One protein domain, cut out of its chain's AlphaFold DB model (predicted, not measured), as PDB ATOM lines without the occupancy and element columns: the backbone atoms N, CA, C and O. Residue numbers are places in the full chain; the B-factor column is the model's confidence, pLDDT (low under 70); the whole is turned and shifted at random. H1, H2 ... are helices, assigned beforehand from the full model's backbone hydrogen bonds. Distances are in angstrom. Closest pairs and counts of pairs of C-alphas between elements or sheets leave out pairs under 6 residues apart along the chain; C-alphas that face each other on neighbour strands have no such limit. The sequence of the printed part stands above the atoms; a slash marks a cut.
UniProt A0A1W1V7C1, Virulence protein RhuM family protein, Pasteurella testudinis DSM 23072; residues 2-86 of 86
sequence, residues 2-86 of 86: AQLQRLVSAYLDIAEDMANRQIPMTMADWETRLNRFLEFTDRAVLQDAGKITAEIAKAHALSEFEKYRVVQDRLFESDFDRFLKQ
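This is residues 2 to 86 of the 86 residues of the protein "Virulence protein RhuM family protein" of Pasteurella testudinis DSM 23072 (UniProt A0A1W1V7C1). A long, slightly kinked helical arm, H3 with the small H4 beyond its end, sticks out from a loose pair of helices, H1 and H2, that come near each other at a steep angle; a long loop leads from this pair into the arm. Residues 48 to 86 stand free, and the arm makes most of the length. The printed part has 85 residues with four named helices, in the order H1, H2, H3, H4, and no named strand; the class is all helix. It is only just extended, close to loose, with a radius of gyration of the C-alphas of 18.0 A, and its C-alphas span 54 by 35 by 26 A.

Start with H1, residues 2 to 20, and go over a short link of 6 residues to H2, residues 27 to 40. The two are close but not clearly touching, with 2 pairs of C-alphas within 8 A; look at Tyr 11 and Phe 37, whose C-alphas are the closest, 7.8 A apart. Their lines stand at a steep tilt of 45 degrees, and they run opposite ways. After a long link of 13 residues you reach H3, residues 54 to 75, which is apart from both H1 and H2. A tight link of 3 residues then leads to H4, residues 79 to 84, which is apart from H1, H2 and H3. In the backbones of H1, H2 and H4 every O i to N i+4 pair is within hydrogen-bond range; in H3, 17 of 18 are.

Find C-alpha 2 at (10.051, 0.295, 35.357); from there H1 runs 26.6 A to C-alpha 20. H2 measures 20.0 A from C-alpha 27 to C-alpha 40. Find C-alpha 54 at (-1.858, -19.723, 43.254), where H3 begins; it runs 31.1 A to C-alpha 75, with a kink of 28 degrees near residue 68, and is the longest helix by residues, with 22. H4 ends at C-alpha 84, at (-3.655, -8.689, 0.566).

The two C-alphas farthest apart are those of Gln 47 and Gln 86, at 55.5 A, and the outline is only just elongated. Residues 16 to 22, of which 16 to 20 belong to H1, stand free as well. The printed part has no cut, and it ends at the chain's last residue, Gln 86. The long link is residues 41 to 53, with C-alphas 17 to 21 A from the mean of all C-alphas. The mean pLDDT of the printed part is 78.4; look for values under 70 at residues 44 to 54, 72, 75 to 77, 79 to 81 and 86.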
ATOM      1  N   ALA A   2       8.865   0.527  36.204       73.69
ATOM      2  CA  ALA A   2      10.051   0.295  35.357       73.69
ATOM      3  C   ALA A   2      11.122  -0.665  35.924       73.69
ATOM      4  O   ALA A   2      11.891  -1.254  35.173       73.69
ATOM      5  N   GLN A   3      11.230  -0.816  37.247       76.06
ATOM      6  CA  GLN A   3      12.252  -1.682  37.850       76.06
ATOM      7  C   GLN A   3      11.914  -3.176  37.739       76.06
ATOM      8  O   GLN A   3      12.810  -3.972  37.484       76.06
ATOM      9  N   LEU A   4      10.635  -3.548  37.880       77.94
ATOM     10  CA  LEU A   4      10.189  -4.933  37.697       77.94
ATOM     11  C   LEU A   4      10.298  -5.337  36.227       77.94
ATOM     12  O   LEU A   4      10.819  -6.398  35.920       77.94
ATOM     13  N   GLN A   5       9.876  -4.449  35.328       81.31
ATOM     14  CA  GLN A   5       9.963  -4.685  33.892       81.31
ATOM     15  C   GLN A   5      11.410  -4.926  33.443       81.31
ATOM     16  O   GLN A   5      11.669  -5.895  32.745       81.31
ATOM     17  N   ARG A   6      12.369  -4.121  33.925       84.69
ATOM     18  CA  ARG A   6      13.802  -4.326  33.648       84.69
ATOM     19  C   ARG A   6      14.324  -5.672  34.148       84.69
ATOM     20  O   ARG A   6      15.137  -6.288  33.475       84.69
ATOM     21  N   LEU A   7      13.854  -6.118  35.310       84.62
ATOM     22  CA  LEU A   7      14.255  -7.396  35.887       84.62
ATOM     23  C   LEU A   7      13.704  -8.579  35.088       84.62
ATOM     24  O   LEU A   7      14.436  -9.522  34.809       84.62
ATOM     25  N   VAL A   8      12.431  -8.502  34.691       85.44
ATOM     26  CA  VAL A   8      11.787  -9.521  33.856       85.44
ATOM     27  C   VAL A   8      12.456  -9.589  32.484       85.44
ATOM     28  O   VAL A   8      12.809 -10.679  32.055       85.44
ATOM     29  N   SER A   9      12.692  -8.446  31.833       89.81
ATOM     30  CA  SER A   9      13.400  -8.398  30.548       89.81
ATOM     31  C   SER A   9      14.795  -9.016  30.647       89.81
ATOM     32  O   SER A   9      15.084  -9.941  29.905       89.81
ATOM     33  N   ALA A  10      15.606  -8.615  31.632       88.06
ATOM     34  CA  ALA A  10      16.949  -9.172  31.804       88.06
ATOM     35  C   ALA A  10      16.945 -10.696  32.026       88.06
ATOM     36  O   ALA A  10      17.836 -11.396  31.551       88.06
ATOM     37  N   TYR A  11      15.945 -11.227  32.738       88.62
ATOM     38  CA  TYR A  11      15.804 -12.671  32.916       88.62
ATOM     39  C   TYR A  11      15.413 -13.384  31.610       88.62
ATOM     40  O   TYR A  11      15.954 -14.450  31.312       88.62
ATOM     41  N   LEU A  12      14.505 -12.796  30.825       90.56
ATOM     42  CA  LEU A  12      14.097 -13.338  29.528       90.56
ATOM     43  C   LEU A  12      15.245 -13.320  28.512       90.56
ATOM     44  O   LEU A  12      15.430 -14.319  27.827       90.56
ATOM     45  N   ASP A  13      16.069 -12.271  28.490       91.12
ATOM     46  CA  ASP A  13      17.241 -12.185  27.607       91.12
ATOM     47  C   ASP A  13      18.242 -13.324  27.891       91.12
ATOM     48  O   ASP A  13      18.789 -13.950  26.982       91.12
ATOM     49  N   ILE A  14      18.451 -13.654  29.172       88.06
ATOM     50  CA  ILE A  14      19.299 -14.783  29.591       88.06
ATOM     51  C   ILE A  14      18.681 -16.119  29.163       88.06
ATOM     52  O   ILE A  14      19.400 -17.041  28.769       88.06
ATOM     53  N   ALA A  15      17.357 -16.247  29.266       89.31
ATOM     54  CA  ALA A  15      16.658 -17.450  28.840       89.31
ATOM     55  C   ALA A  15      16.744 -17.649  27.319       89.31
ATOM     56  O   ALA A  15      16.974 -18.768  26.856       89.31
ATOM     57  N   GLU A  16      16.626 -16.561  26.559       90.44
ATOM     58  CA  GLU A  16      16.753 -16.544  25.107       90.44
ATOM     59  C   GLU A  16      18.170 -16.922  24.652       90.44
ATOM     60  O   GLU A  16      18.310 -17.778  23.778       90.44
ATOM     61  N   ASP A  17      19.228 -16.393  25.284       92.12
ATOM     62  CA  ASP A  17      20.615 -16.806  24.992       92.12
ATOM     63  C   ASP A  17      20.803 -18.320  25.155       92.12
ATOM     64  O   ASP A  17      21.388 -18.989  24.303       92.12
ATOM     65  N   MET A  18      20.263 -18.896  26.229       88.06
ATOM     66  CA  MET A  18      20.391 -20.333  26.483       88.06
ATOM     67  C   MET A  18      19.609 -21.184  25.483       88.06
ATOM     68  O   MET A  18      20.110 -22.229  25.060       88.06
ATOM     69  N   ALA A  19      18.425 -20.724  25.071       89.50
ATOM     70  CA  ALA A  19      17.651 -21.362  24.013       89.50
ATOM     71  C   ALA A  19      18.404 -21.316  22.673       89.50
ATOM     72  O   ALA A  19      18.546 -22.347  22.012       89.50
ATOM     73  N   ASN A  20      18.973 -20.159  22.318       93.19
ATOM     74  CA  ASN A  20      19.783 -19.980  21.110       93.19
ATOM     75  C   ASN A  20      21.033 -20.868  21.109       93.19
ATOM     76  O   ASN A  20      21.437 -21.390  20.071       93.19
ATOM     77  N   ARG A  21      21.626 -21.092  22.282       94.31
ATOM     78  CA  ARG A  21      22.786 -21.974  22.473       94.31
ATOM     79  C   ARG A  21      22.424 -23.454  22.580       94.31
ATOM     80  O   ARG A  21      23.318 -24.267  22.805       94.31
ATOM     81  N   GLN A  22      21.145 -23.800  22.424       92.38
ATOM     82  CA  GLN A  22      20.634 -25.170  22.485       92.38
ATOM     83  C   GLN A  22      21.006 -25.886  23.789       92.38
ATOM     84  O   GLN A  22      21.264 -27.088  23.793       92.38
ATOM     85  N   ILE A  23      21.048 -25.153  24.903       89.62
ATOM     86  CA  ILE A  23      21.281 -25.744  26.220       89.62
ATOM     87  C   ILE A  23      19.941 -26.322  26.687       89.62
ATOM     88  O   ILE A  23      19.024 -25.550  26.974       89.62
ATOM     89  N   PRO A  24      19.774 -27.656  26.753       85.81
ATOM     90  CA  PRO A  24      18.535 -28.241  27.239       85.81
ATOM     91  C   PRO A  24      18.386 -27.934  28.730       85.81
ATOM     92  O   PRO A  24      19.312 -28.145  29.513       85.81
ATOM     93  N   MET A  25      17.215 -27.437  29.118       86.25
ATOM     94  CA  MET A  25      16.900 -27.088  30.502       86.25
ATOM     95  C   MET A  25      15.534 -27.640  30.878       86.25
ATOM     96  O   MET A  25      14.576 -27.536  30.109       86.25
ATOM     97  N   THR A  26      15.434 -28.209  32.074       89.75
ATOM     98  CA  THR A  26      14.158 -28.628  32.654       89.75
ATOM     99  C   THR A  26      13.498 -27.469  33.401       89.75
ATOM    100  O   THR A  26      14.148 -26.487  33.760       89.75
ATOM    101  N   MET A  27      12.199 -27.579  33.692       85.19
ATOM    102  CA  MET A  27      11.494 -26.571  34.503       85.19
ATOM    103  C   MET A  27      12.101 -26.407  35.910       85.19
ATOM    104  O   MET A  27      12.098 -25.299  36.439       85.19
ATOM    105  N   ALA A  28      12.687 -27.464  36.480       85.94
ATOM    106  CA  ALA A  28      13.388 -27.398  37.766       85.94
ATOM    107  C   ALA A  28      14.715 -26.614  37.677       85.94
ATOM    108  O   ALA A  28      15.088 -25.884  38.602       85.94
ATOM    109  N   ASP A  29      15.416 -26.710  36.543       86.69
ATOM    110  CA  ASP A  29      16.639 -25.932  36.305       86.69
ATOM    111  C   ASP A  29      16.328 -24.436  36.202       86.69
ATOM    112  O   ASP A  29      17.072 -23.603  36.732       86.69
ATOM    113  N   TRP A  30      15.204 -24.095  35.563       87.69
ATOM    114  CA  TRP A  30      14.706 -22.723  35.482       87.69
ATOM    115  C   TRP A  30      14.365 -22.148  36.854       87.69
ATOM    116  O   TRP A  30      14.764 -21.024  37.148       87.69
ATOM    117  N   GLU A  31      13.694 -22.917  37.713       84.25
ATOM    118  CA  GLU A  31      13.388 -22.504  39.087       84.25
ATOM    119  C   GLU A  31      14.667 -22.193  39.877       84.25
ATOM    120  O   GLU A  31      14.818 -21.112  40.450       84.25
ATOM    121  N   THR A  32      15.640 -23.106  39.834       86.81
ATOM    122  CA  THR A  32      16.916 -22.937  40.541       86.81
ATOM    123  C   THR A  32      17.663 -21.687  40.066       86.81
ATOM    124  O   THR A  32      18.241 -20.948  40.868       86.81
ATOM    125  N   ARG A  33      17.658 -21.421  38.756       86.06
ATOM    126  CA  ARG A  33      18.299 -20.233  38.176       86.06
ATOM    127  C   ARG A  33      17.572 -18.945  38.519       86.06
ATOM    128  O   ARG A  33      18.247 -17.959  38.806       86.06
ATOM    129  N   LEU A  34      16.243 -18.949  38.497       85.25
ATOM    130  CA  LEU A  34      15.439 -17.794  38.879       85.25
ATOM    131  C   LEU A  34      15.720 -17.394  40.328       85.25
ATOM    132  O   LEU A  34      15.959 -16.219  40.597       85.25
ATOM    133  N   ASN A  35      15.778 -18.369  41.237       83.62
ATOM    134  CA  ASN A  35      16.087 -18.118  42.644       83.62
ATOM    135  C   ASN A  35      17.473 -17.479  42.804       83.62
ATOM    136  O   ASN A  35      17.593 -16.425  43.424       83.62
ATOM    137  N   ARG A  36      18.502 -18.026  42.142       84.75
ATOM    138  CA  ARG A  36      19.851 -17.426  42.137       84.75
ATOM    139  C   ARG A  36      19.862 -16.020  41.538       84.75
ATOM    140  O   ARG A  36      20.533 -15.136  42.050       84.75
ATOM    141  N   PHE A  37      19.132 -15.796  40.449       85.19
ATOM    142  CA  PHE A  37      19.043 -14.484  39.808       85.19
ATOM    143  C   PHE A  37      18.414 -13.433  40.734       85.19
ATOM    144  O   PHE A  37      18.888 -12.299  40.800       85.19
ATOM    145  N   LEU A  38      17.384 -13.809  41.494       83.75
ATOM    146  CA  LEU A  38      16.791 -12.937  42.505       83.75
ATOM    147  C   LEU A  38      17.796 -12.603  43.619       83.75
ATOM    148  O   LEU A  38      17.949 -11.423  43.930       83.75
ATOM    149  N   GLU A  39      18.553 -13.587  44.118       81.81
ATOM    150  CA  GLU A  39      19.641 -13.357  45.086       81.81
ATOM    151  C   GLU A  39      20.697 -12.380  44.546       81.81
ATOM    152  O   GLU A  39      21.054 -11.424  45.229       81.81
ATOM    153  N   PHE A  40      21.140 -12.552  43.293       81.44
ATOM    154  CA  PHE A  40      22.119 -11.662  42.649       81.44
ATOM    155  C   PHE A  40      21.623 -10.227  42.445       81.44
ATOM    156  O   PHE A  40      22.432  -9.320  42.271       81.44
ATOM    157  N   THR A  41      20.308 -10.011  42.430       79.38
ATOM    158  CA  THR A  41      19.709  -8.675  42.286       79.38
ATOM    159  C   THR A  41      19.368  -8.030  43.633       79.38
ATOM    160  O   THR A  41      18.597  -7.067  43.659       79.38
ATOM    161  N   ASP A  42      19.928  -8.556  44.734       76.25
ATOM    162  CA  ASP A  42      19.658  -8.163  46.125       76.25
ATOM    163  C   ASP A  42      18.160  -8.223  46.479       76.25
ATOM    164  O   ASP A  42      17.632  -7.413  47.249       76.25
ATOM    165  N   ARG A  43      17.432  -9.181  45.890       71.81
ATOM    166  CA  ARG A  43      16.007  -9.400  46.160       71.81
ATOM    167  C   ARG A  43      15.816 -10.659  46.980       71.81
ATOM    168  O   ARG A  43      16.388 -11.705  46.693       71.81
ATOM    169  N   ALA A  44      14.958 -10.559  47.989       69.25
ATOM    170  CA  ALA A  44      14.593 -11.704  48.804       69.25
ATOM    171  C   ALA A  44      13.896 -12.766  47.942       69.25
ATOM    172  O   ALA A  44      12.862 -12.496  47.324       69.25
ATOM    173  N   VAL A  45      14.459 -13.973  47.928       67.44
ATOM    174  CA  VAL A  45      13.781 -15.164  47.416       67.44
ATOM    175  C   VAL A  45      12.702 -15.555  48.418       67.44
ATOM    176  O   VAL A  45      12.938 -15.589  49.628       67.44
ATOM    177  N   LEU A  46      11.499 -15.824  47.917       66.81
ATOM    178  CA  LEU A  46      10.400 -16.308  48.739       66.81
ATOM    179  C   LEU A  46      10.753 -17.727  49.217       66.81
ATOM    180  O   LEU A  46      10.823 -18.646  48.411       66.81
ATOM    181  N   GLN A  47      11.027 -17.888  50.512       65.56
ATOM    182  CA  GLN A  47      11.381 -19.186  51.111       65.56
ATOM    183  C   GLN A  47      10.156 -20.107  51.273       65.56
ATOM    184  O   GLN A  47      10.295 -21.323  51.300       65.56
ATOM    185  N   ASP A  48       8.958 -19.519  51.326       62.50
ATOM    186  CA  ASP A  48       7.673 -20.204  51.464       62.50
ATOM    187  C   ASP A  48       6.720 -19.759  50.348       62.50
ATOM    188  O   ASP A  48       6.965 -18.751  49.688       62.50
ATOM    189  N   ALA A  49       5.567 -20.422  50.197       58.62
ATOM    190  CA  ALA A  49       4.514 -20.070  49.227       58.62
ATOM    191  C   ALA A  49       3.919 -18.644  49.392       58.62
ATOM    192  O   ALA A  49       3.007 -18.249  48.666       58.62
ATOM    193  N   GLY A  50       4.426 -17.851  50.341       60.75
ATOM    194  CA  GLY A  50       3.928 -16.524  50.668       60.75
ATOM    195  C   GLY A  50       2.516 -16.560  51.251       60.75
ATOM    196  O   GLY A  50       2.015 -17.589  51.692       60.75
ATOM    197  N   LYS A  51       1.858 -15.396  51.266       57.12
ATOM    198  CA  LYS A  51       0.444 -15.259  51.670       57.12
ATOM    199  C   LYS A  51      -0.528 -15.315  50.487       57.12
ATOM    200  O   LYS A  51      -1.737 -15.276  50.692       57.12
ATOM    201  N   ILE A  52      -0.008 -15.337  49.260       59.69
ATOM    202  CA  ILE A  52      -0.798 -15.238  48.034       59.69
ATOM    203  C   ILE A  52      -0.889 -16.633  47.433       59.69
ATOM    204  O   ILE A  52       0.103 -17.184  46.968       59.69
ATOM    205  N   THR A  53      -2.085 -17.210  47.453       67.38
ATOM    206  CA  THR A  53      -2.340 -18.522  46.862       67.38
ATOM    207  C   THR A  53      -2.249 -18.460  45.337       67.38
ATOM    208  O   THR A  53      -2.505 -17.424  44.715       67.38
ATOM    209  N   ALA A  54      -1.927 -19.596  44.711       68.69
ATOM    210  CA  ALA A  54      -1.858 -19.723  43.254       68.69
ATOM    211  C   ALA A  54      -3.153 -19.269  42.548       68.69
ATOM    212  O   ALA A  54      -3.099 -18.729  41.445       68.69
ATOM    213  N   GLU A  55      -4.311 -19.423  43.196       71.50
ATOM    214  CA  GLU A  55      -5.601 -18.936  42.691       71.50
ATOM    215  C   GLU A  55      -5.648 -17.412  42.549       71.50
ATOM    216  O   GLU A  55      -6.091 -16.910  41.517       71.50
ATOM    217  N   ILE A  56      -5.143 -16.672  43.540       73.06
ATOM    218  CA  ILE A  56      -5.124 -15.203  43.517       73.06
ATOM    219  C   ILE A  56      -4.171 -14.711  42.424       73.06
ATOM    220  O   ILE A  56      -4.513 -13.806  41.662       73.06
ATOM    221  N   ALA A  57      -3.002 -15.345  42.296       73.44
ATOM    222  CA  ALA A  57      -2.049 -15.029  41.236       73.44
ATOM    223  C   ALA A  57      -2.641 -15.294  39.840       73.44
ATOM    224  O   ALA A  57      -2.507 -14.462  38.942       73.44
ATOM    225  N   LYS A  58      -3.355 -16.414  39.665       75.00
ATOM    226  CA  LYS A  58      -4.011 -16.771  38.401       75.00
ATOM    227  C   LYS A  58      -5.149 -15.813  38.055       75.00
ATOM    228  O   LYS A  58      -5.233 -15.370  36.913       75.00
ATOM    229  N   ALA A  59      -5.988 -15.453  39.027       80.31
ATOM    230  CA  ALA A  59      -7.058 -14.479  38.833       80.31
ATOM    231  C   ALA A  59      -6.503 -13.104  38.426       80.31
ATOM    232  O   ALA A  59      -7.010 -12.479  37.495       80.31
ATOM    233  N   HIS A  60      -5.413 -12.667  39.064       79.06
ATOM    234  CA  HIS A  60      -4.741 -11.418  38.717       79.06
ATOM    235  C   HIS A  60      -4.129 -11.465  37.309       79.06
ATOM    236  O   HIS A  60      -4.327 -10.545  36.519       79.06
ATOM    237  N   ALA A  61      -3.423 -12.546  36.963       79.25
ATOM    238  CA  ALA A  61      -2.829 -12.716  35.638       79.25
ATOM    239  C   ALA A  61      -3.887 -12.723  34.523       79.25
ATOM    240  O   ALA A  61      -3.699 -12.068  33.503       79.25
ATOM    241  N   LEU A  62      -5.015 -13.412  34.730       82.94
ATOM    242  CA  LEU A  62      -6.123 -13.441  33.770       82.94
ATOM    243  C   LEU A  62      -6.779 -12.064  33.610       82.94
ATOM    244  O   LEU A  62      -7.031 -11.644  32.484       82.94
ATOM    245  N   SER A  63      -6.994 -11.335  34.709       85.88
ATOM    246  CA  SER A  63      -7.571  -9.986  34.656       85.88
ATOM    247  C   SER A  63      -6.679  -8.998  33.897       85.88
ATOM    248  O   SER A  63      -7.170  -8.215  33.084       85.88
ATOM    249  N   GLU A  64      -5.364  -9.044  34.119       83.62
ATOM    250  CA  GLU A  64      -4.416  -8.201  33.380       83.62
ATOM    251  C   GLU A  64      -4.281  -8.638  31.913       83.62
ATOM    252  O   GLU A  64      -4.214  -7.788  31.022       83.62
ATOM    253  N   PHE A  65      -4.323  -9.946  31.639       80.06
ATOM    254  CA  PHE A  65      -4.316 -10.481  30.279       80.06
ATOM    255  C   PHE A  65      -5.531 -10.016  29.471       80.06
ATOM    256  O   PHE A  65      -5.369  -9.591  28.332       80.06
ATOM    257  N   GLU A  66      -6.738 -10.028  30.041       83.94
ATOM    258  CA  GLU A  66      -7.938  -9.548  29.343       83.94
ATOM    259  C   GLU A  66      -7.835  -8.072  28.946       83.94
ATOM    260  O   GLU A  66      -8.225  -7.710  27.834       83.94
ATOM    261  N   LYS A  67      -7.256  -7.231  29.813       81.12
ATOM    262  CA  LYS A  67      -7.017  -5.811  29.511       81.12
ATOM    263  C   LYS A  67      -6.035  -5.643  28.354       81.12
ATOM    264  O   LYS A  67      -6.296  -4.863  27.440       81.12
ATOM    265  N   TYR A  68      -4.924  -6.379  28.379       76.88
ATOM    266  CA  TYR A  68      -3.904  -6.303  27.334       76.88
ATOM    267  C   TYR A  68      -4.355  -6.925  26.009       76.88
ATOM    268  O   TYR A  68      -4.071  -6.357  24.955       76.88
ATOM    269  N   ARG A  69      -5.118  -8.023  26.040       78.00
ATOM    270  CA  ARG A  69      -5.654  -8.695  24.847       78.00
ATOM    271  C   ARG A  69      -6.502  -7.753  23.999       78.00
ATOM    272  O   ARG A  69      -6.312  -7.699  22.796       78.00
ATOM    273  N   VAL A  70      -7.379  -6.952  24.611       77.38
ATOM    274  CA  VAL A  70      -8.218  -5.996  23.858       77.38
ATOM    275  C   VAL A  70      -7.373  -4.936  23.140       77.38
ATOM    276  O   VAL A  70      -7.734  -4.486  22.053       77.38
ATOM    277  N   VAL A  71      -6.248  -4.526  23.729       74.88
ATOM    278  CA  VAL A  71      -5.316  -3.586  23.089       74.88
ATOM    279  C   VAL A  71      -4.549  -4.272  21.959       74.88
ATOM    280  O   VAL A  71      -4.412  -3.690  20.885       74.88
ATOM    281  N   GLN A  72      -4.089  -5.503  22.183       68.19
ATOM    282  CA  GLN A  72      -3.378  -6.295  21.184       68.19
ATOM    283  C   GLN A  72      -4.263  -6.595  19.972       68.19
ATOM    284  O   GLN A  72      -3.836  -6.327  18.858       68.19
ATOM    285  N   ASP A  73      -5.504  -7.043  20.172       71.56
ATOM    286  CA  ASP A  73      -6.452  -7.346  19.091       71.56
ATOM    287  C   ASP A  73      -6.759  -6.114  18.224       71.56
ATOM    288  O   ASP A  73      -6.959  -6.233  17.021       71.56
ATOM    289  N   ARG A  74      -6.761  -4.907  18.807       70.56
ATOM    290  CA  ARG A  74      -6.956  -3.655  18.049       70.56
ATOM    291  C   ARG A  74      -5.764  -3.270  17.179       70.56
ATOM    292  O   ARG A  74      -5.943  -2.541  16.210       70.56
ATOM    293  N   LEU A  75      -4.564  -3.685  17.569       67.44
ATOM    294  CA  LEU A  75      -3.314  -3.417  16.855       67.44
ATOM    295  C   LEU A  75      -2.869  -4.617  16.011       67.44
ATOM    296  O   LEU A  75      -1.847  -4.538  15.331       67.44
ATOM    297  N   PHE A  76      -3.607  -5.724  16.077       68.75
ATOM    298  CA  PHE A  76      -3.292  -6.947  15.369       68.75
ATOM    299  C   PHE A  76      -3.647  -6.783  13.892       68.75
ATOM    300  O   PHE A  76      -4.816  -6.697  13.520       68.75
ATOM    301  N   GLU A  77      -2.622  -6.742  13.049       66.31
ATOM    302  CA  GLU A  77      -2.760  -6.865  11.603       66.31
ATOM    303  C   GLU A  77      -2.262  -8.258  11.222       66.31
ATOM    304  O   GLU A  77      -1.096  -8.587  11.450       66.31
ATOM    305  N   SER A  78      -3.164  -9.094  10.708       73.38
ATOM    306  CA  SER A  78      -2.832 -10.457  10.305       73.38
ATOM    307  C   SER A  78      -1.824 -10.441   9.159       73.38
ATOM    308  O   SER A  78      -1.933  -9.639   8.229       73.38
ATOM    309  N   ASP A  79      -0.893 -11.390   9.168       64.81
ATOM    310  CA  ASP A  79       0.059 -11.620   8.077       64.81
ATOM    311  C   ASP A  79      -0.662 -11.786   6.722       64.81
ATOM    312  O   ASP A  79      -0.148 -11.394   5.673       64.81
ATOM    313  N   PHE A  80      -1.895 -12.307   6.756       66.81
ATOM    314  CA  PHE A  80      -2.788 -12.440   5.607       66.81
ATOM    315  C   PHE A  80      -3.354 -11.094   5.125       66.81
ATOM    316  O   PHE A  80      -3.363 -10.823   3.925       66.81
ATOM    317  N   ASP A  81      -3.768 -10.219   6.045       69.06
ATOM    318  CA  ASP A  81      -4.260  -8.873   5.712       69.06
ATOM    319  C   ASP A  81      -3.138  -7.999   5.142       69.06
ATOM    320  O   ASP A  81      -3.354  -7.205   4.226       69.06
ATOM    321  N   ARG A  82      -1.914  -8.187   5.647       72.38
ATOM    322  CA  ARG A  82      -0.712  -7.529   5.131       72.38
ATOM    323  C   ARG A  82      -0.338  -8.023   3.729       72.38
ATOM    324  O   ARG A  82       0.101  -7.218   2.914       72.38
ATOM    325  N   PHE A  83      -0.538  -9.311   3.440       70.94
ATOM    326  CA  PHE A  83      -0.320  -9.898   2.113       70.94
ATOM    327  C   PHE A  83      -1.337  -9.398   1.073       70.94
ATOM    328  O   PHE A  83      -0.961  -9.130  -0.060       70.94
ATOM    329  N   LEU A  84      -2.603  -9.203   1.457       73.25
ATOM    330  CA  LEU A  84      -3.655  -8.689   0.566       73.25
ATOM    331  C   LEU A  84      -3.532  -7.190   0.227       73.25
ATOM    332  O   LEU A  84      -4.196  -6.723  -0.696       73.25
ATOM    333  N   LYS A  85      -2.728  -6.429   0.981       72.44
ATOM    334  CA  LYS A  85      -2.469  -4.995   0.745       72.44
ATOM    335  C   LYS A  85      -1.274  -4.719  -0.188       72.44
ATOM    336  O   LYS A  85      -0.998  -3.546  -0.447       72.44
ATOM    337  N   GLN A  86      -0.564  -5.754  -0.647       52.81
ATOM    338  CA  GLN A  86       0.511  -5.680  -1.653       52.81
ATOM    339  C   GLN A  86      -0.042  -5.828  -3.071       52.81
ATOM    340  O   GLN A  86       0.513  -5.152  -3.966       52.81
TER     341      GLN A  86